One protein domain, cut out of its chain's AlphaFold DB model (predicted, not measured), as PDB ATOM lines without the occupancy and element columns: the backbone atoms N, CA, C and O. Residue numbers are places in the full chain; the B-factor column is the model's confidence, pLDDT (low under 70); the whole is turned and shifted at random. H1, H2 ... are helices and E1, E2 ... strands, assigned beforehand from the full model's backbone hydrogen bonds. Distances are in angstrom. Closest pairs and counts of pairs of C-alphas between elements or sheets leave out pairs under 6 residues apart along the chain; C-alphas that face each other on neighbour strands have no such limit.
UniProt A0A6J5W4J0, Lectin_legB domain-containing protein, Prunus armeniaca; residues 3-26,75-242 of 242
ATOM      1  N   ILE A   3     145.532 137.514 193.180       41.66
ATOM      2  CA  ILE A   3     146.673 138.050 192.413       41.66
ATOM      3  C   ILE A   3     146.321 138.138 190.934       41.66
ATOM      4  O   ILE A   3     145.961 137.149 190.310       41.66
ATOM      5  N   LEU A   4     146.624 139.319 190.397       38.22
ATOM      6  CA  LEU A   4     146.811 139.664 188.997       38.22
ATOM      7  C   LEU A   4     145.520 139.783 188.187       38.22
ATOM      8  O   LEU A   4     144.767 138.831 188.015       38.22
ATOM      9  N   VAL A   5     145.331 140.993 187.658       41.09
ATOM     10  CA  VAL A   5     144.203 141.376 186.811       41.09
ATOM     11  C   VAL A   5     144.713 141.968 185.529       41.09
ATOM     12  O   VAL A   5     145.669 142.742 185.513       41.09
ATOM     13  N   LEU A   6     143.981 141.636 184.483       36.66
ATOM     14  CA  LEU A   6     143.987 142.273 183.188       36.66
ATOM     15  C   LEU A   6     142.609 142.956 183.051       36.66
ATOM     16  O   LEU A   6     141.591 142.270 182.993       36.66
ATOM     17  N   HIS A   7     142.539 144.292 183.145       34.44
ATOM     18  CA  HIS A   7     141.248 145.013 183.196       34.44
ATOM     19  C   HIS A   7     140.630 145.168 181.800       34.44
ATOM     20  O   HIS A   7     141.366 145.552 180.910       34.44
ATOM     21  N   TYR A   8     139.310 145.058 181.612       42.41
ATOM     22  CA  TYR A   8     138.651 145.342 180.314       42.41
ATOM     23  C   TYR A   8     137.357 146.179 180.455       42.41
ATOM     24  O   TYR A   8     136.970 146.551 181.553       42.41
ATOM     25  N   THR A   9     136.651 146.516 179.371       31.73
ATOM     26  CA  THR A   9     135.325 147.184 179.422       31.73
ATOM     27  C   THR A   9     134.285 146.321 178.691       31.73
ATOM     28  O   THR A   9     134.597 145.815 177.615       31.73
ATOM     29  N   LEU A  10     133.084 146.099 179.256       49.66
ATOM     30  CA  LEU A  10     132.051 145.213 178.677       49.66
ATOM     31  C   LEU A  10     130.729 145.920 178.362       49.66
ATOM     32  O   LEU A  10     130.362 146.917 178.978       49.66
ATOM     33  N   HIS A  11     130.014 145.322 177.403       38.94
ATOM     34  CA  HIS A  11     128.627 145.627 177.061       38.94
ATOM     35  C   HIS A  11     127.810 144.378 176.637       38.94
ATOM     36  O   HIS A  11     126.815 144.545 175.934       38.94
ATOM     37  N   ASN A  12     128.188 143.134 177.004       38.72
ATOM     38  CA  ASN A  12     127.305 141.964 176.792       38.72
ATOM     39  C   ASN A  12     127.683 140.659 177.542       38.72
ATOM     40  O   ASN A  12     128.850 140.282 177.602       38.72
ATOM     41  N   SER A  13     126.683 139.916 178.033       44.94
ATOM     42  CA  SER A  13     126.817 138.719 178.893       44.94
ATOM     43  C   SER A  13     127.235 137.414 178.187       44.94
ATOM     44  O   SER A  13     127.666 136.477 178.857       44.94
ATOM     45  N   ASP A  14     127.164 137.341 176.855       44.88
ATOM     46  CA  ASP A  14     127.488 136.131 176.067       44.88
ATOM     47  C   ASP A  14     129.004 135.836 175.965       44.88
ATOM     48  O   ASP A  14     129.424 134.755 175.551       44.88
ATOM     49  N   PHE A  15     129.839 136.792 176.382       49.56
ATOM     50  CA  PHE A  15     131.305 136.749 176.348       49.56
ATOM     51  C   PHE A  15     131.911 135.642 177.229       49.56
ATOM     52  O   PHE A  15     132.870 134.967 176.854       49.56
ATOM     53  N   PHE A  16     131.316 135.421 178.396       48.78
ATOM     54  CA  PHE A  16     131.874 134.567 179.438       48.78
ATOM     55  C   PHE A  16     131.821 133.068 179.108       48.78
ATOM     56  O   PHE A  16     132.724 132.312 179.468       48.78
ATOM     57  N   ILE A  17     130.801 132.647 178.357       45.28
ATOM     58  CA  ILE A  17     130.660 131.265 177.881       45.28
ATOM     59  C   ILE A  17     131.750 130.959 176.847       45.28
ATOM     60  O   ILE A  17     132.329 129.875 176.866       45.28
ATOM     61  N   VAL A  18     132.091 131.917 175.980       42.53
ATOM     62  CA  VAL A  18     133.100 131.727 174.929       42.53
ATOM     63  C   VAL A  18     134.502 131.596 175.529       42.53
ATOM     64  O   VAL A  18     135.194 130.637 175.201       42.53
ATOM     65  N   VAL A  19     134.894 132.466 176.466       47.78
ATOM     66  CA  VAL A  19     136.219 132.404 177.121       47.78
ATOM     67  C   VAL A  19     136.434 131.067 177.842       47.78
ATOM     68  O   VAL A  19     137.468 130.428 177.670       47.78
ATOM     69  N   ALA A  20     135.432 130.570 178.569       44.72
ATOM     70  CA  ALA A  20     135.530 129.272 179.235       44.72
ATOM     71  C   ALA A  20     135.516 128.077 178.271       44.72
ATOM     72  O   ALA A  20     136.150 127.051 178.531       44.72
ATOM     73  N   THR A  21     134.830 128.214 177.134       39.06
ATOM     74  CA  THR A  21     134.852 127.206 176.072       39.06
ATOM     75  C   THR A  21     136.236 127.148 175.412       39.06
ATOM     76  O   THR A  21     136.718 126.054 175.139       39.06
ATOM     77  N   TYR A  22     136.930 128.278 175.237       38.75
ATOM     78  CA  TYR A  22     138.313 128.303 174.738       38.75
ATOM     79  C   TYR A  22     139.300 127.661 175.723       38.75
ATOM     80  O   TYR A  22     140.079 126.802 175.314       38.75
ATOM     81  N   ILE A  23     139.187 127.952 177.023       42.69
ATOM     82  CA  ILE A  23     140.027 127.316 178.055       42.69
ATOM     83  C   ILE A  23     139.773 125.793 178.125       42.69
ATOM     84  O   ILE A  23     140.700 125.009 178.323       42.69
ATOM     85  N   SER A  24     138.536 125.345 177.872       35.97
ATOM     86  CA  SER A  24     138.174 123.916 177.847       35.97
ATOM     87  C   SER A  24     138.585 123.188 176.554       35.97
ATOM     88  O   SER A  24     138.877 121.993 176.584       35.97
ATOM     89  N   ILE A  25     138.619 123.878 175.407       37.53
ATOM     90  CA  ILE A  25     138.951 123.287 174.097       37.53
ATOM     91  C   ILE A  25     140.465 123.099 173.909       37.53
ATOM     92  O   ILE A  25     140.880 122.181 173.198       37.53
ATOM     93  N   ILE A  26     141.312 123.892 174.572       41.88
ATOM     94  CA  ILE A  26     142.774 123.835 174.368       41.88
ATOM     95  C   ILE A  26     143.424 122.593 175.019       41.88
ATOM     96  O   ILE A  26     144.517 122.192 174.628       41.88
ATOM     97  N   LEU A  75     149.465 144.068 175.079       89.38
ATOM     98  CA  LEU A  75     149.888 144.315 176.450       89.38
ATOM     99  C   LEU A  75     150.738 143.135 176.927       89.38
ATOM    100  O   LEU A  75     150.286 141.993 176.920       89.38
ATOM    101  N   SER A  76     151.971 143.406 177.349       91.19
ATOM    102  CA  SER A  76     152.880 142.386 177.870       91.19
ATOM    103  C   SER A  76     153.770 142.979 178.950       91.19
ATOM    104  O   SER A  76     154.397 144.018 178.752       91.19
ATOM    105  N   PHE A  77     153.887 142.281 180.076       92.06
ATOM    106  CA  PHE A  77     154.758 142.667 181.180       92.06
ATOM    107  C   PHE A  77     155.376 141.435 181.848       92.06
ATOM    108  O   PHE A  77     154.856 140.324 181.775       92.06
ATOM    109  N   SER A  78     156.510 141.639 182.517       93.81
ATOM    110  CA  SER A  78     157.170 140.616 183.326       93.81
ATOM    111  C   SER A  78     157.719 141.260 184.591       93.81
ATOM    112  O   SER A  78     158.608 142.110 184.531       93.81
ATOM    113  N   ILE A  79     157.176 140.863 185.742       93.50
ATOM    114  CA  ILE A  79     157.564 141.394 187.048       93.50
ATOM    115  C   ILE A  79     158.250 140.273 187.821       93.50
ATOM    116  O   ILE A  79     157.621 139.301 188.222       93.50
ATOM    117  N   LYS A  80     159.564 140.404 188.016       92.19
ATOM    118  CA  LYS A  80     160.358 139.420 188.772       92.19
ATOM    119  C   LYS A  80     160.371 139.693 190.274       92.19
ATOM    120  O   LYS A  80     160.630 138.783 191.053       92.19
ATOM    121  N   ARG A  81     160.183 140.957 190.666       93.12
ATOM    122  CA  ARG A  81     160.175 141.429 192.053       93.12
ATOM    123  C   ARG A  81     159.227 142.615 192.174       93.12
ATOM    124  O   ARG A  81     159.262 143.505 191.327       93.12
ATOM    125  N   PHE A  82     158.439 142.641 193.237       91.94
ATOM    126  CA  PHE A  82     157.511 143.725 193.546       91.94
ATOM    127  C   PHE A  82     158.193 144.738 194.469       91.94
ATOM    128  O   PHE A  82     158.521 144.421 195.608       91.94
ATOM    129  N   GLY A  83     158.493 145.926 193.943       86.56
ATOM    130  CA  GLY A  83     159.123 147.007 194.704       86.56
ATOM    131  C   GLY A  83     158.102 147.840 195.478       86.56
ATOM    132  O   GLY A  83     156.951 147.940 195.061       86.56
ATOM    133  N   LEU A  84     158.540 148.474 196.571       82.75
ATOM    134  CA  LEU A  84     157.701 149.371 197.377       82.75
ATOM    135  C   LEU A  84     157.263 150.627 196.601       82.75
ATOM    136  O   LEU A  84     156.161 151.117 196.810       82.75
ATOM    137  N   ASP A  85     158.100 151.099 195.671       80.50
ATOM    138  CA  ASP A  85     157.856 152.311 194.872       80.50
ATOM    139  C   ASP A  85     157.276 152.013 193.475       80.50
ATOM    140  O   ASP A  85     157.183 152.898 192.622       80.50
ATOM    141  N   ALA A  86     156.938 150.751 193.192       81.38
ATOM    142  CA  ALA A  86     156.427 150.351 191.888       81.38
ATOM    143  C   ALA A  86     154.967 150.804 191.722       81.38
ATOM    144  O   ALA A  86     154.104 150.446 192.516       81.38
ATOM    145  N   ASN A  87     154.681 151.568 190.666       85.62
ATOM    146  CA  ASN A  87     153.351 152.122 190.376       85.62
ATOM    147  C   ASN A  87     152.570 151.335 189.309       85.62
ATOM    148  O   ASN A  87     151.502 151.762 188.879       85.62
ATOM    149  N   ASN A  88     153.108 150.203 188.859       91.12
ATOM    150  CA  ASN A  88     152.495 149.341 187.852       91.12
ATOM    151  C   ASN A  88     151.534 148.299 188.450       91.12
ATOM    152  O   ASN A  88     150.874 147.589 187.696       91.12
ATOM    153  N   ILE A  89     151.451 148.205 189.780       93.44
ATOM    154  CA  ILE A  89     150.496 147.365 190.504       93.44
ATOM    155  C   ILE A  89     149.684 148.253 191.442       93.44
ATOM    156  O   ILE A  89     150.245 149.058 192.186       93.44
ATOM    157  N   LEU A  90     148.367 148.090 191.411       92.38
ATOM    158  CA  LEU A  90     147.442 148.708 192.346       92.38
ATOM    159  C   LEU A  90     147.115 147.691 193.435       92.38
ATOM    160  O   LEU A  90     146.780 146.542 193.139       92.38
ATOM    161  N   TYR A  91     147.227 148.117 194.686       92.38
ATOM    162  CA  TYR A  91     146.966 147.283 195.850       92.38
ATOM    163  C   TYR A  91     145.687 147.749 196.544       92.38
ATOM    164  O   TYR A  91     145.503 148.943 196.776       92.38
ATOM    165  N   GLU A  92     144.813 146.806 196.884       92.44
ATOM    166  CA  GLU A  92     143.575 147.053 197.621       92.44
ATOM    167  C   GLU A  92     143.452 146.104 198.816       92.44
ATOM    168  O   GLU A  92     143.961 144.978 198.799       92.44
ATOM    169  N   GLY A  93     142.714 146.545 199.837       90.94
ATOM    170  CA  GLY A  93     142.571 145.807 201.089       90.94
ATOM    171  C   GLY A  93     143.910 145.701 201.818       90.94
ATOM    172  O   GLY A  93     144.633 146.685 201.946       90.94
ATOM    173  N   ASP A  94     144.235 144.499 202.271       90.12
ATOM    174  CA  ASP A  94     145.459 144.177 203.002       90.12
ATOM    175  C   ASP A  94     146.650 143.850 202.093       90.12
ATOM    176  O   ASP A  94     147.734 143.553 202.597       90.12
ATOM    177  N   ALA A  95     146.463 143.865 200.769       92.62
ATOM    178  CA  ALA A  95     147.542 143.552 199.848       92.62
ATOM    179  C   ALA A  95     148.640 144.621 199.916       92.62
ATOM    180  O   ALA A  95     148.362 145.816 199.837       92.62
ATOM    181  N   ALA A  96     149.895 144.193 200.014       92.44
ATOM    182  CA  ALA A  96     151.037 145.099 200.004       92.44
ATOM    183  C   ALA A  96     152.293 144.425 199.429       92.44
ATOM    184  O   ALA A  96     152.473 143.211 199.571       92.44
ATOM    185  N   PRO A  97     153.201 145.186 198.794       93.25
ATOM    186  CA  PRO A  97     154.535 144.694 198.491       93.25
ATOM    187  C   PRO A  97     155.358 144.564 199.780       93.25
ATOM    188  O   PRO A  97     155.313 145.423 200.659       93.25
ATOM    189  N   SER A  98     156.167 143.511 199.873       91.19
ATOM    190  CA  SER A  98     157.113 143.301 200.973       91.19
ATOM    191  C   SER A  98     158.544 143.676 200.576       91.19
ATOM    192  O   SER A  98     158.913 143.709 199.398       91.19
ATOM    193  N   SER A  99     159.411 143.862 201.574       90.94
ATOM    194  CA  SER A  99     160.855 144.060 201.364       90.94
ATOM    195  C   SER A  99     161.545 142.862 200.689       90.94
ATOM    196  O   SER A  99     162.629 143.005 200.119       90.94
ATOM    197  N   PHE A 100     160.908 141.686 200.685       90.75
ATOM    198  CA  PHE A 100     161.401 140.487 200.008       90.75
ATOM    199  C   PHE A 100     161.134 140.485 198.498       90.75
ATOM    200  O   PHE A 100     161.660 139.629 197.785       90.75
ATOM    201  N   GLY A 101     160.402 141.472 197.975       92.69
ATOM    202  CA  GLY A 101     160.083 141.566 196.555       92.69
ATOM    203  C   GLY A 101     158.899 140.695 196.134       92.69
ATOM    204  O   GLY A 101     158.821 140.336 194.961       92.69
ATOM    205  N   VAL A 102     158.008 140.353 197.068       92.81
ATOM    206  CA  VAL A 102     156.762 139.603 196.829       92.81
ATOM    207  C   VAL A 102     155.553 140.432 197.249       92.81
ATOM    208  O   VAL A 102     155.688 141.327 198.083       92.81
ATOM    209  N   ILE A 103     154.383 140.116 196.697       94.12
ATOM    210  CA  ILE A 103     153.109 140.648 197.185       94.12
ATOM    211  C   ILE A 103     152.625 139.762 198.330       94.12
ATOM    212  O   ILE A 103     152.458 138.556 198.154       94.12
ATOM    213  N   GLU A 104     152.355 140.365 199.478       93.12
ATOM    214  CA  GLU A 104     151.616 139.736 200.566       93.12
ATOM    215  C   GLU A 104     150.143 140.109 200.404       93.12
ATOM    216  O   GLU A 104     149.781 141.269 200.549       93.12
ATOM    217  N   LEU A 105     149.291 139.144 200.044       91.81
ATOM    218  CA  LEU A 105     147.859 139.393 199.817       91.81
ATOM    219  C   LEU A 105     147.028 139.416 201.094       91.81
ATOM    220  O   LEU A 105     145.958 140.007 201.139       91.81
ATOM    221  N   SER A 106     147.481 138.703 202.111       85.00
ATOM    222  CA  SER A 106     146.929 138.752 203.450       85.00
ATOM    223  C   SER A 106     148.057 138.377 204.395       85.00
ATOM    224  O   SER A 106     148.825 137.444 204.152       85.00
ATOM    225  N   THR A 107     148.203 139.157 205.458       73.25
ATOM    226  CA  THR A 107     149.172 138.879 206.511       73.25
ATOM    227  C   THR A 107     148.423 138.338 207.716       73.25
ATOM    228  O   THR A 107     147.542 138.995 208.276       73.25
ATOM    229  N   ILE A 108     148.756 137.108 208.103       67.50
ATOM    230  CA  ILE A 108     148.239 136.486 209.321       67.50
ATOM    231  C   ILE A 108     149.221 136.819 210.447       67.50
ATOM    232  O   ILE A 108     150.342 136.297 210.471       67.50
ATOM    233  N   ALA A 109     148.818 137.679 211.381       62.62
ATOM    234  CA  ALA A 109     149.441 137.722 212.701       62.62
ATOM    235  C   ALA A 109     148.964 136.498 213.501       62.62
ATOM    236  O   ALA A 109     147.839 136.040 213.314       62.62
ATOM    237  N   ASP A 110     149.795 135.938 214.383       56.97
ATOM    238  CA  ASP A 110     149.461 134.690 215.098       56.97
ATOM    239  C   ASP A 110     148.200 134.786 215.980       56.97
ATOM    240  O   ASP A 110     147.644 133.760 216.369       56.97
ATOM    241  N   THR A 111     147.705 136.001 216.232       55.84
ATOM    242  CA  THR A 111     146.467 136.297 216.968       55.84
ATOM    243  C   THR A 111     145.259 136.622 216.081       55.84
ATOM    244  O   THR A 111     144.152 136.722 216.606       55.84
ATOM    245  N   ASP A 112     145.439 136.779 214.766       57.47
ATOM    246  CA  ASP A 112     144.415 137.317 213.865       57.47
ATOM    247  C   ASP A 112     143.711 136.215 213.074       57.47
ATOM    248  O   ASP A 112     144.229 135.672 212.098       57.47
ATOM    249  N   ILE A 113     142.478 135.924 213.491       58.56
ATOM    250  CA  ILE A 113     141.492 135.117 212.759       58.56
ATOM    251  C   ILE A 113     140.520 136.073 212.043       58.56
ATOM    252  O   ILE A 113     139.301 135.936 212.137       58.56
ATOM    253  N   TYR A 114     141.042 137.130 211.416       65.75
ATOM    254  CA  TYR A 114     140.200 138.098 210.717       65.75
ATOM    255  C   TYR A 114     139.922 137.668 209.280       65.75
ATOM    256  O   TYR A 114     140.766 137.097 208.593       65.75
ATOM    257  N   PHE A 115     138.723 138.027 208.834       81.12
ATOM    258  CA  PHE A 115     138.251 138.009 207.456       81.12
ATOM    259  C   PHE A 115     139.028 139.032 206.606       81.12
ATOM    260  O   PHE A 115     138.513 140.094 206.258       81.12
ATOM    261  N   ARG A 116     140.305 138.738 206.335       86.31
ATOM    262  CA  ARG A 116     141.223 139.607 205.588       86.31
ATOM    263  C   ARG A 116     141.040 139.428 204.087       86.31
ATOM    264  O   ARG A 116     140.934 138.306 203.591       86.31
ATOM    265  N   THR A 117     141.059 140.531 203.353       89.94
ATOM    266  CA  THR A 117     141.024 140.528 201.888       89.94
ATOM    267  C   THR A 117     142.133 141.404 201.356       89.94
ATOM    268  O   THR A 117     142.354 142.504 201.846       89.94
ATOM    269  N   GLY A 118     142.817 140.929 200.324       92.94
ATOM    270  CA  GLY A 118     143.763 141.737 199.576       92.94
ATOM    271  C   GLY A 118     143.735 141.356 198.110       92.94
ATOM    272  O   GLY A 118     143.617 140.171 197.762       92.94
ATOM    273  N   ARG A 119     143.810 142.385 197.266       94.19
ATOM    274  CA  ARG A 119     143.829 142.287 195.807       94.19
ATOM    275  C   ARG A 119     145.017 143.073 195.276       94.19
ATOM    276  O   ARG A 119     145.300 144.174 195.745       94.19
ATOM    277  N   ALA A 120     145.681 142.509 194.279       94.56
ATOM    278  CA  ALA A 120     146.697 143.207 193.509       94.56
ATOM    279  C   ALA A 120     146.360 143.140 192.019       94.56
ATOM    280  O   ALA A 120     146.222 142.047 191.462       94.56
ATOM    281  N   THR A 121     146.236 144.300 191.376       93.62
ATOM    282  CA  THR A 121     145.819 144.429 189.975       93.62
ATOM    283  C   THR A 121     146.882 145.159 189.155       93.62
ATOM    284  O   THR A 121     147.604 146.003 189.686       93.62
ATOM    285  N   TYR A 122     147.042 144.820 187.872       94.31
ATOM    286  CA  TYR A 122     147.977 145.549 187.012       94.31
ATOM    287  C   TYR A 122     147.381 146.910 186.642       94.31
ATOM    288  O   TYR A 122     146.196 147.010 186.335       94.31
ATOM    289  N   ALA A 123     148.191 147.968 186.700       91.75
ATOM    290  CA  ALA A 123     147.698 149.338 186.565       91.75
ATOM    291  C   ALA A 123     147.207 149.672 185.146       91.75
ATOM    292  O   ALA A 123     146.328 150.521 184.985       91.75
ATOM    293  N   GLU A 124     147.765 149.026 184.121       92.00
ATOM    294  CA  GLU A 124     147.374 149.244 182.727       92.00
ATOM    295  C   GLU A 124     146.248 148.277 182.314       92.00
ATOM    296  O   GLU A 124     146.388 147.061 182.487       92.00
ATOM    297  N   PRO A 125     145.134 148.778 181.750       91.06
ATOM    298  CA  PRO A 125     144.051 147.923 181.275       91.06
ATOM    299  C   PRO A 125     144.442 147.010 180.106       91.06
ATOM    300  O   PRO A 125     145.098 147.443 179.161       91.06
ATOM    301  N   LEU A 126     143.951 145.768 180.121       87.25
ATOM    302  CA  LEU A 126     144.009 144.849 178.988       87.25
ATOM    303  C   LEU A 126     142.787 145.002 178.079       87.25
ATOM    304  O   LEU A 126     141.654 144.660 178.417       87.25
ATOM    305  N   HIS A 127     143.033 145.377 176.834       87.62
ATOM    306  CA  HIS A 127     141.995 145.326 175.818       87.62
ATOM    307  C   HIS A 127     141.712 143.875 175.379       87.62
ATOM    308  O   HIS A 127     142.395 143.344 174.506       87.62
ATOM    309  N   LEU A 128     140.727 143.228 176.010       84.31
ATOM    310  CA  LEU A 128     140.391 141.821 175.751       84.31
ATOM    311  C   LEU A 128     139.632 141.580 174.454       84.31
ATOM    312  O   LEU A 128     139.782 140.519 173.866       84.31
ATOM    313  N   TRP A 129     138.766 142.495 174.036       81.69
ATOM    314  CA  TRP A 129     137.959 142.298 172.839       81.69
ATOM    315  C   TRP A 129     137.445 143.632 172.294       81.69
ATOM    316  O   TRP A 129     137.269 144.599 173.039       81.69
ATOM    317  N   ASP A 130     137.174 143.649 170.993       80.62
ATOM    318  CA  ASP A 130     136.409 144.682 170.303       80.62
ATOM    319  C   ASP A 130     135.215 144.050 169.568       80.62
ATOM    320  O   ASP A 130     135.004 142.838 169.595       80.62
ATOM    321  N   SER A 131     134.414 144.865 168.884       74.00
ATOM    322  CA  SER A 131     133.218 144.406 168.166       74.00
ATOM    323  C   SER A 131     133.471 143.342 167.086       74.00
ATOM    324  O   SER A 131     132.508 142.774 166.571       74.00
ATOM    325  N   ALA A 132     134.726 143.063 166.725       73.00
ATOM    326  CA  ALA A 132     135.096 142.113 165.689       73.00
ATOM    327  C   ALA A 132     136.049 141.000 166.161       73.00
ATOM    328  O   ALA A 132     136.169 139.995 165.454       73.00
ATOM    329  N   LYS A 133     136.771 141.167 167.278       79.81
ATOM    330  CA  LYS A 133     137.897 140.299 167.653       79.81
ATOM    331  C   LYS A 133     138.038 140.113 169.160       79.81
ATOM    332  O   LYS A 133     137.877 141.049 169.933       79.81
ATOM    333  N   LEU A 134     138.427 138.900 169.538       84.62
ATOM    334  CA  LEU A 134     138.860 138.521 170.881       84.62
ATOM    335  C   LEU A 134     140.394 138.463 170.912       84.62
ATOM    336  O   LEU A 134     141.010 138.035 169.934       84.62
ATOM    337  N   ALA A 135     140.999 138.910 172.006       85.94
ATOM    338  CA  ALA A 135     142.419 138.766 172.274       85.94
ATOM    339  C   ALA A 135     142.694 137.432 172.972       85.94
ATOM    340  O   ALA A 135     142.002 137.066 173.923       85.94
ATOM    341  N   ASP A 136     143.755 136.762 172.539       87.25
ATOM    342  CA  ASP A 136     144.345 135.656 173.284       87.25
ATOM    343  C   ASP A 136     145.268 136.219 174.373       87.25
ATOM    344  O   ASP A 136     145.908 137.261 174.187       87.25
ATOM    345  N   PHE A 137     145.371 135.531 175.509       89.31
ATOM    346  CA  PHE A 137     146.305 135.906 176.565       89.31
ATOM    347  C   PHE A 137     147.023 134.684 177.123       89.31
ATOM    348  O   PHE A 137     146.573 133.552 177.025       89.31
ATOM    349  N   THR A 138     148.177 134.919 177.732       92.25
ATOM    350  CA  THR A 138     148.857 133.909 178.535       92.25
ATOM    351  C   THR A 138     149.449 134.607 179.740       92.25
ATOM    352  O   THR A 138     150.085 135.654 179.607       92.25
ATOM    353  N   THR A 139     149.265 134.030 180.918       94.25
ATOM    354  CA  THR A 139     149.891 134.513 182.144       94.25
ATOM    355  C   THR A 139     150.653 133.393 182.828       94.25
ATOM    356  O   THR A 139     150.231 132.238 182.838       94.25
ATOM    357  N   ASN A 140     151.801 133.758 183.390       95.75
ATOM    358  CA  ASN A 140     152.609 132.890 184.223       95.75
ATOM    359  C   ASN A 140     152.880 133.616 185.530       95.75
ATOM    360  O   ASN A 140     153.394 134.738 185.526       95.75
ATOM    361  N   PHE A 141     152.571 132.974 186.646       95.25
ATOM    362  CA  PHE A 141     152.865 133.521 187.959       95.25
ATOM    363  C   PHE A 141     153.273 132.417 188.919       95.25
ATOM    364  O   PHE A 141     153.239 131.221 188.619       95.25
ATOM    365  N   SER A 142     153.759 132.823 190.079       95.50
ATOM    366  CA  SER A 142     154.112 131.895 191.139       95.50
ATOM    367  C   SER A 142     153.617 132.442 192.457       95.50
ATOM    368  O   SER A 142     153.643 133.653 192.680       95.50
ATOM    369  N   PHE A 143     153.148 131.550 193.314       95.06
ATOM    370  CA  PHE A 143     152.624 131.908 194.621       95.06
ATOM    371  C   PHE A 143     153.024 130.858 195.654       95.06
ATOM    372  O   PHE A 143     153.433 129.747 195.315       95.06
ATOM    373  N   VAL A 144     152.923 131.234 196.924       93.62
ATOM    374  CA  VAL A 144     153.118 130.341 198.063       93.62
ATOM    375  C   VAL A 144     151.895 130.475 198.955       93.62
ATOM    376  O   VAL A 144     151.502 131.589 199.298       93.62
ATOM    377  N   VAL A 145     151.318 129.341 199.342       90.06
ATOM    378  CA  VAL A 145     150.373 129.259 200.458       90.06
ATOM    379  C   VAL A 145     151.097 128.567 201.599       90.06
ATOM    380  O   VAL A 145     151.573 127.445 201.444       90.06
ATOM    381  N   ASP A 146     151.205 129.242 202.739       90.19
ATOM    382  CA  ASP A 146     151.776 128.674 203.957       90.19
ATOM    383  C   ASP A 146     150.663 128.441 204.980       90.19
ATOM    384  O   ASP A 146     150.105 129.382 205.545       90.19
ATOM    385  N   THR A 147     150.335 127.171 205.221       86.50
ATOM    386  CA  THR A 147     149.316 126.761 206.196       86.50
ATOM    387  C   THR A 147     149.824 126.834 207.635       86.50
ATOM    388  O   THR A 147     149.052 126.618 208.570       86.50
ATOM    389  N   ARG A 148     151.120 127.120 207.846       86.62
ATOM    390  CA  ARG A 148     151.795 127.165 209.152       86.62
ATOM    391  C   ARG A 148     151.562 125.909 209.997       86.62
ATOM    392  O   ARG A 148     151.433 125.995 211.218       86.62
ATOM    393  N   ASN A 149     151.471 124.743 209.348       83.56
ATOM    394  CA  ASN A 149     151.145 123.452 209.970       83.56
ATOM    395  C   ASN A 149     149.832 123.459 210.779       83.56
ATOM    396  O   ASN A 149     149.664 122.660 211.704       83.56
ATOM    397  N   ARG A 150     148.895 124.361 210.462       83.88
ATOM    398  CA  ARG A 150     147.581 124.396 211.106       83.88
ATOM    399  C   ARG A 150     146.704 123.278 210.549       83.88
ATOM    400  O   ARG A 150     146.692 123.015 209.351       83.88
ATOM    401  N   THR A 151     145.918 122.654 211.424       81.50
ATOM    402  CA  THR A 151     144.918 121.643 211.036       81.50
ATOM    403  C   THR A 151     143.702 122.249 210.331       81.50
ATOM    404  O   THR A 151     142.923 121.520 209.733       81.50
ATOM    405  N   SER A 152     143.536 123.571 210.421       83.50
ATOM    406  CA  SER A 152     142.521 124.358 209.725       83.50
ATOM    407  C   SER A 152     143.200 125.566 209.090       83.50
ATOM    408  O   SER A 152     143.879 126.328 209.785       83.50
ATOM    409  N   PHE A 153     143.017 125.737 207.787       87.25
ATOM    410  CA  PHE A 153     143.557 126.831 206.986       87.25
ATOM    411  C   PHE A 153     142.548 127.168 205.883       87.25
ATOM    412  O   PHE A 153     141.766 126.308 205.485       87.25
ATOM    413  N   ALA A 154     142.523 128.432 205.477       90.12
ATOM    414  CA  ALA A 154     141.548 128.987 204.548       90.12
ATOM    415  C   ALA A 154     142.060 130.356 204.042       90.12
ATOM    416  O   ALA A 154     143.010 130.905 204.608       90.12
ATOM    417  N   ASP A 155     141.475 130.970 203.017       91.81
ATOM    418  CA  ASP A 155     140.388 130.448 202.168       91.81
ATOM    419  C   ASP A 155     140.892 130.126 200.761       91.81
ATOM    420  O   ASP A 155     140.574 129.080 200.216       91.81
ATOM    421  N   GLY A 156     141.815 130.915 200.216       93.19
ATOM    422  CA  GLY A 156     142.434 130.607 198.930       93.19
ATOM    423  C   GLY A 156     142.938 131.844 198.209       93.19
ATOM    424  O   GLY A 156     142.865 132.975 198.715       93.19
ATOM    425  N   ILE A 157     143.451 131.616 197.004       95.38
ATOM    426  CA  ILE A 157     143.944 132.648 196.093       95.38
ATOM    427  C   ILE A 157     143.317 132.481 194.710       95.38
ATOM    428  O   ILE A 157     143.200 131.364 194.228       95.38
ATOM    429  N   ALA A 158     142.969 133.581 194.046       97.06
ATOM    430  CA  ALA A 158     142.488 133.545 192.667       97.06
ATOM    431  C   ALA A 158     143.265 134.485 191.735       97.06
ATOM    432  O   ALA A 158     143.644 135.594 192.125       97.06
ATOM    433  N   PHE A 159     143.461 134.040 190.493       96.94
ATOM    434  CA  PHE A 159     143.711 134.908 189.340       96.94
ATOM    435  C   PHE A 159     142.369 135.343 188.768       96.94
ATOM    436  O   PHE A 159     141.477 134.506 188.658       96.94
ATOM    437  N   PHE A 160     142.201 136.612 188.397       96.06
ATOM    438  CA  PHE A 160     140.907 137.071 187.895       96.06
ATOM    439  C   PHE A 160     141.009 138.121 186.797       96.06
ATOM    440  O   PHE A 160     141.962 138.886 186.699       96.06
ATOM    441  N   ILE A 161     139.967 138.175 185.979       95.06
ATOM    442  CA  ILE A 161     139.783 139.160 184.924       95.06
ATOM    443  C   ILE A 161     138.409 139.797 185.137       95.06
ATOM    444  O   ILE A 161     137.389 139.107 185.149       95.06
ATOM    445  N   ALA A 162     138.390 141.118 185.296       94.62
ATOM    446  CA  ALA A 162     137.188 141.889 185.585       94.62
ATOM    447  C   ALA A 162     137.220 143.260 184.882       94.62
ATOM    448  O   ALA A 162     138.288 143.696 184.427       94.62
ATOM    449  N   PRO A 163     136.074 143.960 184.793       92.50
ATOM    450  CA  PRO A 163     136.012 145.306 184.262       92.50
ATOM    451  C   PRO A 163     136.999 146.279 184.923       92.50
ATOM    452  O   PRO A 163     137.328 146.162 186.106       92.50
ATOM    453  N   VAL A 164     137.447 147.290 184.175       88.56
ATOM    454  CA  VAL A 164     138.182 148.428 184.742       88.56
ATOM    455  C   VAL A 164     137.328 149.029 185.860       88.56
ATOM    456  O   VAL A 164     136.135 149.259 185.679       88.56
ATOM    457  N   HIS A 165     137.953 149.291 187.009       86.12
ATOM    458  CA  HIS A 165     137.281 149.777 188.218       86.12
ATOM    459  C   HIS A 165     136.292 148.780 188.843       86.12
ATOM    460  O   HIS A 165     135.385 149.204 189.560       86.12
ATOM    461  N   TYR A 166     136.472 147.470 188.620       90.50
ATOM    462  CA  TYR A 166     135.707 146.448 189.336       90.50
ATOM    463  C   TYR A 166     135.788 146.685 190.853       90.50
ATOM    464  O   TYR A 166     136.897 146.680 191.412       90.50
ATOM    465  N   PRO A 167     134.641 146.914 191.518       88.69
ATOM    466  CA  PRO A 167     134.624 147.392 192.889       88.69
ATOM    467  C   PRO A 167     135.211 146.347 193.832       88.69
ATOM    468  O   PRO A 167     135.109 145.149 193.585       88.69
ATOM    469  N   ASN A 168     135.784 146.799 194.947       89.62
ATOM    470  CA  ASN A 168     136.009 145.918 196.087       89.62
ATOM    471  C   ASN A 168     134.638 145.592 196.713       89.62
ATOM    472  O   ASN A 168     134.022 146.495 197.295       89.62
ATOM    473  N   PRO A 169     134.106 144.365 196.564       92.00
ATOM    474  CA  PRO A 169     132.755 144.069 197.007       92.00
ATOM    475  C   PRO A 169     132.705 144.059 198.541       92.00
ATOM    476  O   PRO A 169     133.594 143.489 199.180       92.00
ATOM    477  N   PRO A 170     131.672 144.643 199.170       91.81
ATOM    478  CA  PRO A 170     131.474 144.470 200.602       91.81
ATOM    479  C   PRO A 170     131.151 143.002 200.909       91.81
ATOM    480  O   PRO A 170     130.596 142.295 200.070       91.81
ATOM    481  N   ASN A 171     131.457 142.556 202.131       93.19
ATOM    482  CA  ASN A 171     131.201 141.181 202.584       93.19
ATOM    483  C   ASN A 171     131.785 140.115 201.635       93.19
ATOM    484  O   ASN A 171     131.100 139.150 201.295       93.19
ATOM    485  N   SER A 172     133.015 140.342 201.173       94.19
ATOM    486  CA  SER A 172     133.714 139.496 200.198       94.19
ATOM    487  C   SER A 172     134.849 138.664 200.788       94.19
ATOM    488  O   SER A 172     135.559 137.975 200.067       94.19
ATOM    489  N   ALA A 173     135.070 138.748 202.093       92.25
ATOM    490  CA  ALA A 173     136.122 138.004 202.765       92.25
ATOM    491  C   ALA A 173     135.746 136.540 203.001       92.25
ATOM    492  O   ALA A 173     134.570 136.207 203.041       92.25
ATOM    493  N   GLY A 174     136.741 135.691 203.255       91.69
ATOM    494  CA  GLY A 174     136.515 134.258 203.423       91.69
ATOM    495  C   GLY A 174     136.415 133.543 202.074       91.69
ATOM    496  O   GLY A 174     137.149 133.883 201.140       91.69
ATOM    497  N   GLY A 175     135.477 132.599 201.977       93.75
ATOM    498  CA  GLY A 175     135.209 131.800 200.776       93.75
ATOM    499  C   GLY A 175     134.776 132.612 199.552       93.75
ATOM    500  O   GLY A 175     134.768 132.095 198.449       93.75
ATOM    501  N   GLU A 176     134.451 133.900 199.694       95.81
ATOM    502  CA  GLU A 176     134.225 134.803 198.559       95.81
ATOM    503  C   GLU A 176     135.519 135.406 197.960       95.81
ATOM    504  O   GLU A 176     135.471 136.213 197.024       95.81
ATOM    505  N   LEU A 177     136.685 135.021 198.495       95.19
ATOM    506  CA  LEU A 177     138.046 135.286 197.999       95.19
ATOM    507  C   LEU A 177     138.464 136.763 197.883       95.19
ATOM    508  O   LEU A 177     139.586 137.059 197.458       95.19
ATOM    509  N   GLY A 178     137.634 137.694 198.342       94.69
ATOM    510  CA  GLY A 178     137.772 139.137 198.143       94.69
ATOM    511  C   GLY A 178     137.262 139.605 196.780       94.69
ATOM    512  O   GLY A 178     137.581 140.720 196.378       94.69
ATOM    513  N   LEU A 179     136.528 138.759 196.049       96.19
ATOM    514  CA  LEU A 179     136.131 139.001 194.659       96.19
ATOM    515  C   LEU A 179     134.624 139.104 194.461       96.19
ATOM    516  O   LEU A 179     134.192 139.801 193.551       96.19
ATOM    517  N   LEU A 180     133.820 138.468 195.310       96.56
ATOM    518  CA  LEU A 180     132.362 138.474 195.191       96.56
ATOM    519  C   LEU A 180     131.713 138.927 196.495       96.56
ATOM    520  O   LEU A 180     132.243 138.702 197.572       96.56
ATOM    521  N   ASN A 181     130.552 139.569 196.427       96.44
ATOM    522  CA  ASN A 181     129.777 139.845 197.635       96.44
ATOM    523  C   ASN A 181     129.007 138.579 198.038       96.44
ATOM    524  O   ASN A 181     128.314 137.992 197.208       96.44
ATOM    525  N   SER A 182     129.060 138.198 199.315       95.69
ATOM    526  CA  SER A 182     128.311 137.058 199.870       95.69
ATOM    527  C   SER A 182     126.814 137.019 199.508       95.69
ATOM    528  O   SER A 182     126.240 135.934 199.405       95.69
ATOM    529  N   THR A 183     126.168 138.168 199.268       96.94
ATOM    530  CA  THR A 183     124.752 138.232 198.863       96.94
ATOM    531  C   THR A 183     124.520 138.034 197.367       96.94
ATOM    532  O   THR A 183     123.419 137.659 196.984       96.94
ATOM    533  N   THR A 184     125.517 138.301 196.519       96.44
ATOM    534  CA  THR A 184     125.401 138.220 195.049       96.44
ATOM    535  C   THR A 184     126.317 137.165 194.438       96.44
ATOM    536  O   THR A 184     126.338 137.015 193.224       96.44
ATOM    537  N   ARG A 185     127.050 136.386 195.242       96.75
ATOM    538  CA  ARG A 185     128.044 135.396 194.785       96.75
ATOM    539  C   ARG A 185     127.509 134.317 193.835       96.75
ATOM    540  O   ARG A 185     128.301 133.668 193.166       96.75
ATOM    541  N   PHE A 186     126.192 134.125 193.760       97.56
ATOM    542  CA  PHE A 186     125.535 133.214 192.809       97.56
ATOM    543  C   PHE A 186     124.748 133.938 191.702       97.56
ATOM    544  O   PHE A 186     124.218 133.299 190.797       97.56
ATOM    545  N   GLU A 187     124.687 135.269 191.741       95.81
ATOM    546  CA  GLU A 187     123.947 136.101 190.794       95.81
ATOM    547  C   GLU A 187     124.819 136.417 189.572       95.81
ATOM    548  O   GLU A 187     125.426 137.484 189.476       95.81
ATOM    549  N   ALA A 188     124.881 135.481 188.621       93.50
ATOM    550  CA  ALA A 188     125.744 135.578 187.438       93.50
ATOM    551  C   ALA A 188     125.536 136.850 186.594       93.50
ATOM    552  O   ALA A 188     126.448 137.293 185.906       93.50
ATOM    553  N   SER A 189     124.344 137.449 186.630       93.06
ATOM    554  CA  SER A 189     124.045 138.699 185.921       93.06
ATOM    555  C   SER A 189     124.603 139.951 186.608       93.06
ATOM    556  O   SER A 189     124.607 141.016 185.999       93.06
ATOM    557  N   GLN A 190     125.037 139.841 187.865       92.12
ATOM    558  CA  GLN A 190     125.556 140.956 188.664       92.12
ATOM    559  C   GLN A 190     127.074 140.920 188.821       92.12
ATOM    560  O   GLN A 190     127.675 141.937 189.167       92.12
ATOM    561  N   ASN A 191     127.698 139.769 188.575       90.75
ATOM    562  CA  ASN A 191     129.141 139.629 188.665       90.75
ATOM    563  C   ASN A 191     129.694 139.498 187.243       90.75
ATOM    564  O   ASN A 191     129.382 138.547 186.545       90.75
ATOM    565  N   GLU A 192     130.510 140.452 186.811       91.50
ATOM    566  CA  GLU A 192     131.189 140.416 185.512       91.50
ATOM    567  C   GLU A 192     132.652 140.014 185.731       91.50
ATOM    568  O   GLU A 192     133.551 140.851 185.709       91.50
ATOM    569  N   ILE A 193     132.909 138.744 186.036       94.69
ATOM    570  CA  ILE A 193     134.241 138.291 186.453       94.69
ATOM    571  C   ILE A 193     134.497 136.844 186.037       94.69
ATOM    572  O   ILE A 193     133.665 135.961 186.238       94.69
ATOM    573  N   VAL A 194     135.682 136.598 185.482       96.00
ATOM    574  CA  VAL A 194     136.240 135.245 185.342       96.00
ATOM    575  C   VAL A 194     137.365 135.106 186.342       96.00
ATOM    576  O   VAL A 194     138.182 136.020 186.472       96.00
ATOM    577  N   MET A 195     137.438 133.965 187.012       96.31
ATOM    578  CA  MET A 195     138.546 133.664 187.906       96.31
ATOM    579  C   MET A 195     139.007 132.216 187.781       96.31
ATOM    580  O   MET A 195     138.239 131.330 187.416       96.31
ATOM    581  N   VAL A 196     140.295 132.017 188.049       97.88
ATOM    582  CA  VAL A 196     140.903 130.713 188.289       97.88
ATOM    583  C   VAL A 196     141.312 130.692 189.752       97.88
ATOM    584  O   VAL A 196     142.243 131.403 190.146       97.88
ATOM    585  N   GLU A 197     140.586 129.929 190.555       97.81
ATOM    586  CA  GLU A 197     140.787 129.836 191.996       97.81
ATOM    587  C   GLU A 197     141.680 128.657 192.375       97.81
ATOM    588  O   GLU A 197     141.705 127.616 191.722       97.81
ATOM    589  N   PHE A 198     142.416 128.842 193.459       96.81
ATOM    590  CA  PHE A 198     143.152 127.833 194.198       96.81
ATOM    591  C   PHE A 198     142.549 127.837 195.600       96.81
ATOM    592  O   PHE A 198     143.025 128.547 196.496       96.81
ATOM    593  N   ASP A 199     141.446 127.108 195.742       96.69
ATOM    594  CA  ASP A 199     140.656 127.037 196.960       96.69
ATOM    595  C   ASP A 199     141.276 126.029 197.930       96.69
ATOM    596  O   ASP A 199     141.651 124.903 197.585       96.69
ATOM    597  N   THR A 200     141.428 126.476 199.167       93.94
ATOM    598  CA  THR A 200     142.050 125.724 200.254       93.94
ATOM    599  C   THR A 200     141.051 125.250 201.298       93.94
ATOM    600  O   THR A 200     141.416 124.459 202.169       93.94
ATOM    601  N   PHE A 201     139.808 125.711 201.206       93.94
ATOM    602  CA  PHE A 201     138.730 125.404 202.119       93.94
ATOM    603  C   PHE A 201     137.578 124.727 201.362       93.94
ATOM    604  O   PHE A 201     137.582 124.607 200.145       93.94
ATOM    605  N   THR A 202     136.627 124.153 202.093       95.75
ATOM    606  CA  THR A 202     135.446 123.532 201.485       95.75
ATOM    607  C   THR A 202     134.216 124.206 202.057       95.75
ATOM    608  O   THR A 202     133.796 123.920 203.182       95.75
ATOM    609  N   ASN A 203     133.641 125.120 201.288       96.62
ATOM    610  CA  ASN A 203     132.338 125.698 201.543       96.62
ATOM    611  C   ASN A 203     131.225 124.790 200.990       96.62
ATOM    612  O   ASN A 203     131.444 123.767 200.348       96.62
ATOM    613  N   GLN A 204     129.975 125.167 201.256       96.75
ATOM    614  CA  GLN A 204     128.790 124.400 200.842       96.75
ATOM    615  C   GLN A 204     128.601 124.287 199.315       96.75
ATOM    616  O   GLN A 204     127.761 123.507 198.872       96.75
ATOM    617  N   TRP A 205     129.309 125.105 198.529       96.25
ATOM    618  CA  TRP A 205     129.238 125.137 197.065       96.25
ATOM    619  C   TRP A 205     130.414 124.420 196.386       96.25
ATOM    620  O   TRP A 205     130.410 124.315 195.159       96.25
ATOM    621  N   ASP A 206     131.373 123.919 197.165       98.25
ATOM    622  CA  ASP A 206     132.620 123.352 196.655       98.25
ATOM    623  C   ASP A 206     132.572 121.829 196.525       98.25
ATOM    624  O   ASP A 206     131.809 121.147 197.226       98.25
ATOM    625  N   PRO A 207     133.430 121.251 195.664       95.88
ATOM    626  CA  PRO A 207     133.776 119.843 195.769       95.88
ATOM    627  C   PRO A 207     134.435 119.528 197.121       95.88
ATOM    628  O   PRO A 207     134.913 120.397 197.846       95.88
ATOM    629  N   LEU A 208     134.496 118.239 197.461       95.12
ATOM    630  CA  LEU A 208     135.119 117.809 198.709       95.12
ATOM    631  C   LEU A 208     136.640 118.047 198.684       95.12
ATOM    632  O   LEU A 208     137.363 117.373 197.948       95.12
ATOM    633  N   GLY A 209     137.113 118.919 199.574       94.06
ATOM    634  CA  GLY A 209     138.529 119.210 199.797       94.06
ATOM    635  C   GLY A 209     139.083 120.356 198.938       94.06
ATOM    636  O   GLY A 209     138.367 120.921 198.111       94.06
ATOM    637  N   PRO A 210     140.372 120.704 199.128       95.44
ATOM    638  CA  PRO A 210     141.024 121.757 198.356       95.44
ATOM    639  C   PRO A 210     141.059 121.437 196.859       95.44
ATOM    640  O   PRO A 210     141.253 120.284 196.445       95.44
ATOM    641  N   HIS A 211     140.885 122.460 196.032       97.50
ATOM    642  CA  HIS A 211     140.750 122.299 194.593       97.50
ATOM    643  C   HIS A 211     141.250 123.526 193.825       97.50
ATOM    644  O   HIS A 211     141.414 124.614 194.369       97.50
ATOM    645  N   VAL A 212     141.531 123.322 192.542       98.12
ATOM    646  CA  VAL A 212     141.673 124.400 191.562       98.12
ATOM    647  C   VAL A 212     140.391 124.454 190.756       98.12
ATOM    648  O   VAL A 212     139.876 123.406 190.360       98.12
ATOM    649  N   GLY A 213     139.895 125.655 190.513       97.25
ATOM    650  CA  GLY A 213     138.593 125.891 189.916       97.25
ATOM    651  C   GLY A 213     138.625 126.970 188.842       97.25
ATOM    652  O   GLY A 213     139.465 127.866 188.882       97.25
ATOM    653  N   ILE A 214     137.737 126.868 187.854       97.69
ATOM    654  CA  ILE A 214     137.434 127.964 186.929       97.69
ATOM    655  C   ILE A 214     136.024 128.425 187.239       97.69
ATOM    656  O   ILE A 214     135.076 127.648 187.114       97.69
ATOM    657  N   ASN A 215     135.873 129.702 187.560       97.94
ATOM    658  CA  ASN A 215     134.596 130.280 187.924       97.94
ATOM    659  C   ASN A 215     134.213 131.368 186.927       97.94
ATOM    660  O   ASN A 215     135.033 132.182 186.488       97.94
ATOM    661  N   ILE A 216     132.930 131.376 186.585       97.50
ATOM    662  CA  ILE A 216     132.351 132.314 185.635       97.50
ATOM    663  C   ILE A 216     131.197 133.019 186.323       97.50
ATOM    664  O   ILE A 216     130.159 132.404 186.570       97.50
ATOM    665  N   ASN A 217     131.379 134.302 186.625       97.06
ATOM    666  CA  ASN A 217     130.366 135.198 187.187       97.06
ATOM    667  C   ASN A 217     129.720 134.718 188.503       97.06
ATOM    668  O   ASN A 217     128.780 135.328 189.006       97.06
ATOM    669  N   THR A 218     130.187 133.630 189.095       97.62
ATOM    670  CA  THR A 218     129.683 133.094 190.359       97.62
ATOM    671  C   THR A 218     130.840 132.487 191.132       97.62
ATOM    672  O   THR A 218     131.879 132.205 190.545       97.62
ATOM    673  N   ILE A 219     130.671 132.283 192.439       97.88
ATOM    674  CA  ILE A 219     131.687 131.629 193.270       97.88
ATOM    675  C   ILE A 219     131.766 130.125 193.008       97.88
ATOM    676  O   ILE A 219     132.768 129.507 193.310       97.88
ATOM    677  N   SER A 220     130.736 129.514 192.418       97.44
ATOM    678  CA  SER A 220     130.774 128.084 192.120       97.44
ATOM    679  C   SER A 220     131.572 127.831 190.844       97.44
ATOM    680  O   SER A 220     131.278 128.392 189.784       97.44
ATOM    681  N   SER A 221     132.588 126.985 190.956       97.69
ATOM    682  CA  SER A 221     133.409 126.560 189.830       97.69
ATOM    683  C   SER A 221     132.593 125.807 188.775       97.69
ATOM    684  O   SER A 221     131.891 124.845 189.082       97.69
ATOM    685  N   VAL A 222     132.722 126.199 187.503       97.19
ATOM    686  CA  VAL A 222     132.116 125.469 186.371       97.19
ATOM    687  C   VAL A 222     132.891 124.197 186.027       97.19
ATOM    688  O   VAL A 222     132.328 123.248 185.484       97.19
ATOM    689  N   VAL A 223     134.185 124.174 186.345       96.25
ATOM    690  CA  VAL A 223     135.056 123.001 186.274       96.25
ATOM    691  C   VAL A 223     136.098 123.110 187.376       96.25
ATOM    692  O   VAL A 223     136.568 124.203 187.681       96.25
ATOM    693  N   HIS A 224     136.454 121.975 187.969       97.06
ATOM    694  CA  HIS A 224     137.416 121.921 189.059       97.06
ATOM    695  C   HIS A 224     138.255 120.640 189.013       97.06
ATOM    696  O   HIS A 224     137.856 119.625 188.434       97.06
ATOM    697  N   ALA A 225     139.404 120.666 189.681       96.75
ATOM    698  CA  ALA A 225     140.271 119.516 189.906       96.75
ATOM    699  C   ALA A 225     140.836 119.550 191.331       96.75
ATOM    700  O   ALA A 225     141.181 120.613 191.837       96.75
ATOM    701  N   SER A 226     140.944 118.391 191.986       96.69
ATOM    702  CA  SER A 226     141.504 118.310 193.341       96.69
ATOM    703  C   SER A 226     142.956 118.787 193.387       96.69
ATOM    704  O   SER A 226     143.748 118.493 192.489       96.69
ATOM    705  N   TRP A 227     143.320 119.464 194.473       92.56
ATOM    706  CA  TRP A 227     144.663 119.985 194.704       92.56
ATOM    707  C   TRP A 227     145.140 119.646 196.117       92.56
ATOM    708  O   TRP A 227     144.430 119.840 197.094       92.56
ATOM    709  N   ASP A 228     146.369 119.147 196.249       92.94
ATOM    710  CA  ASP A 228     146.977 118.884 197.557       92.94
ATOM    711  C   ASP A 228     147.623 120.157 198.136       92.94
ATOM    712  O   ASP A 228     148.850 120.303 198.155       92.94
ATOM    713  N   ALA A 229     146.797 121.106 198.583       91.00
ATOM    714  CA  ALA A 229     147.277 122.310 199.263       91.00
ATOM    715  C   ALA A 229     148.070 121.998 200.557       91.00
ATOM    716  O   ALA A 229     149.175 122.532 200.699       91.00
ATOM    717  N   PRO A 230     147.610 121.107 201.471       90.69
ATOM    718  CA  PRO A 230     148.372 120.753 202.673       90.69
ATOM    719  C   PRO A 230     149.769 120.204 202.371       90.69
ATOM    720  O   PRO A 230     150.751 120.654 202.963       90.69
ATOM    721  N   GLY A 231     149.889 119.255 201.435       92.50
ATOM    722  CA  GLY A 231     151.167 118.640 201.068       92.50
ATOM    723  C   GLY A 231     152.126 119.592 200.347       92.50
ATOM    724  O   GLY A 231     153.334 119.321 200.265       92.50
ATOM    725  N   ASN A 232     151.622 120.732 199.865       93.44
ATOM    726  CA  ASN A 232     152.394 121.789 199.216       93.44
ATOM    727  C   ASN A 232     152.523 123.073 200.049       93.44
ATOM    728  O   ASN A 232     153.011 124.079 199.534       93.44
ATOM    729  N   SER A 233     152.174 123.035 201.338       93.50
ATOM    730  CA  SER A 233     152.349 124.179 202.236       93.50
ATOM    731  C   SER A 233     153.787 124.707 202.232       93.50
ATOM    732  O   SER A 233     154.747 123.941 202.342       93.50
ATOM    733  N   GLY A 234     153.935 126.026 202.107       92.75
ATOM    734  CA  GLY A 234     155.219 126.728 202.082       92.75
ATOM    735  C   GLY A 234     156.047 126.486 200.814       92.75
ATOM    736  O   GLY A 234     157.133 127.052 200.678       92.75
ATOM    737  N   LYS A 235     155.563 125.666 199.874       94.88
ATOM    738  CA  LYS A 235     156.222 125.423 198.589       94.88
ATOM    739  C   LYS A 235     155.722 126.416 197.549       94.88
ATOM    740  O   LYS A 235     154.569 126.839 197.559       94.88
ATOM    741  N   MET A 236     156.614 126.772 196.632       95.06
ATOM    742  CA  MET A 236     156.284 127.642 195.511       95.06
ATOM    743  C   MET A 236     155.535 126.852 194.444       95.06
ATOM    744  O   MET A 236     156.068 125.891 193.892       95.06
ATOM    745  N   ALA A 237     154.308 127.272 194.157       94.00
ATOM    746  CA  ALA A 237     153.540 126.803 193.017       94.00
ATOM    747  C   ALA A 237     153.867 127.664 191.794       94.00
ATOM    748  O   ALA A 237     153.974 128.887 191.903       94.00
ATOM    749  N   HIS A 238     153.998 127.030 190.630       95.31
ATOM    750  CA  HIS A 238     154.140 127.701 189.340       95.31
ATOM    751  C   HIS A 238     152.863 127.475 188.534       95.31
ATOM    752  O   HIS A 238     152.462 126.331 188.330       95.31
ATOM    753  N   VAL A 239     152.231 128.560 188.100       94.56
ATOM    754  CA  VAL A 239     150.950 128.536 187.393       94.56
ATOM    755  C   VAL A 239     151.127 129.115 186.005       94.56
ATOM    756  O   VAL A 239     151.756 130.163 185.850       94.56
ATOM    757  N   GLN A 240     150.516 128.453 185.029       93.88
ATOM    758  CA  GLN A 240     150.356 128.938 183.669       93.88
ATOM    759  C   GLN A 240     148.872 128.875 183.295       93.88
ATOM    760  O   GLN A 240     148.248 127.827 183.446       93.88
ATOM    761  N   ILE A 241     148.322 129.991 182.816       90.38
ATOM    762  CA  ILE A 241     146.958 130.095 182.273       90.38
ATOM    763  C   ILE A 241     147.090 130.614 180.840       90.38
ATOM    764  O   ILE A 241     147.844 131.563 180.609       90.38
ATOM    765  N   PHE A 242     146.389 129.981 179.905       84.38
ATOM    766  CA  PHE A 242     146.361 130.294 178.476       84.38
ATOM    767  C   PHE A 242     144.935 130.168 177.935       84.38
ATOM    768  O   PHE A 242     144.113 129.502 178.610       84.38
TER     769      PHE A 242
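This is residues 3 to 26 and 75 to 242 of the 242 residues of the protein "Lectin_legB domain-containing protein" of Prunus armeniaca (UniProt A0A6J5W4J0). Little regular structure: amid long loops stands a four-strand antiparallel sheet, E5-E6-E7-E8, a meander of successive neighbours, with H1 over one face, E1 and hairpin E2-E3 beyond E5, and antiparallel E4-E9 a separate pair. The 192 printed residues, mostly strand with 60 in named elements, run E1, H1, E2 to E9; compact, radius of gyration of the C-alphas 16.3 A, spans 51 by 41 by 32 A.

Find C-alpha 156 at (142.434, 130.607, 198.930): E5, 156 to 161, runs 16.6 A. E6 is 194 to 199, E7 211 to 216, E8 221 to 226, E1 3 to 5, H1 15 to 25, E2 89 to 93, E3 118 to 122, E4 139 to 144. E9, 236 to 241, ends at (146.958, 130.095, 182.273).

Look within hydrogen-bond range in hairpins E5-E6 (N 159, O 196, 2.9 A), E6-E7 (N 197, O 213, 2.9 A), E7-E8 (N 212, O 225, 2.8 A), E2-E3 (N 90, O 121, 2.8 A), and in E4-E9 (N 141, O 239, 3.0 A). H1, every O i to N i+4 pair within range, is on the sheet, height 9.5 A; its closest C-alphas to E7 are Phe 16 and Ile 216, 6.6 A. E1 pairs with no named strand; C-alphas 5 and 121 of E3 are closest, 4.7 A.

Residues 27 to 74 are cut out, C-alphas 26 and 75 lying 21.8 A apart. Links from E2 through E7 are long. Residues 3 to 26 and 108 to 114 have pLDDT under 70.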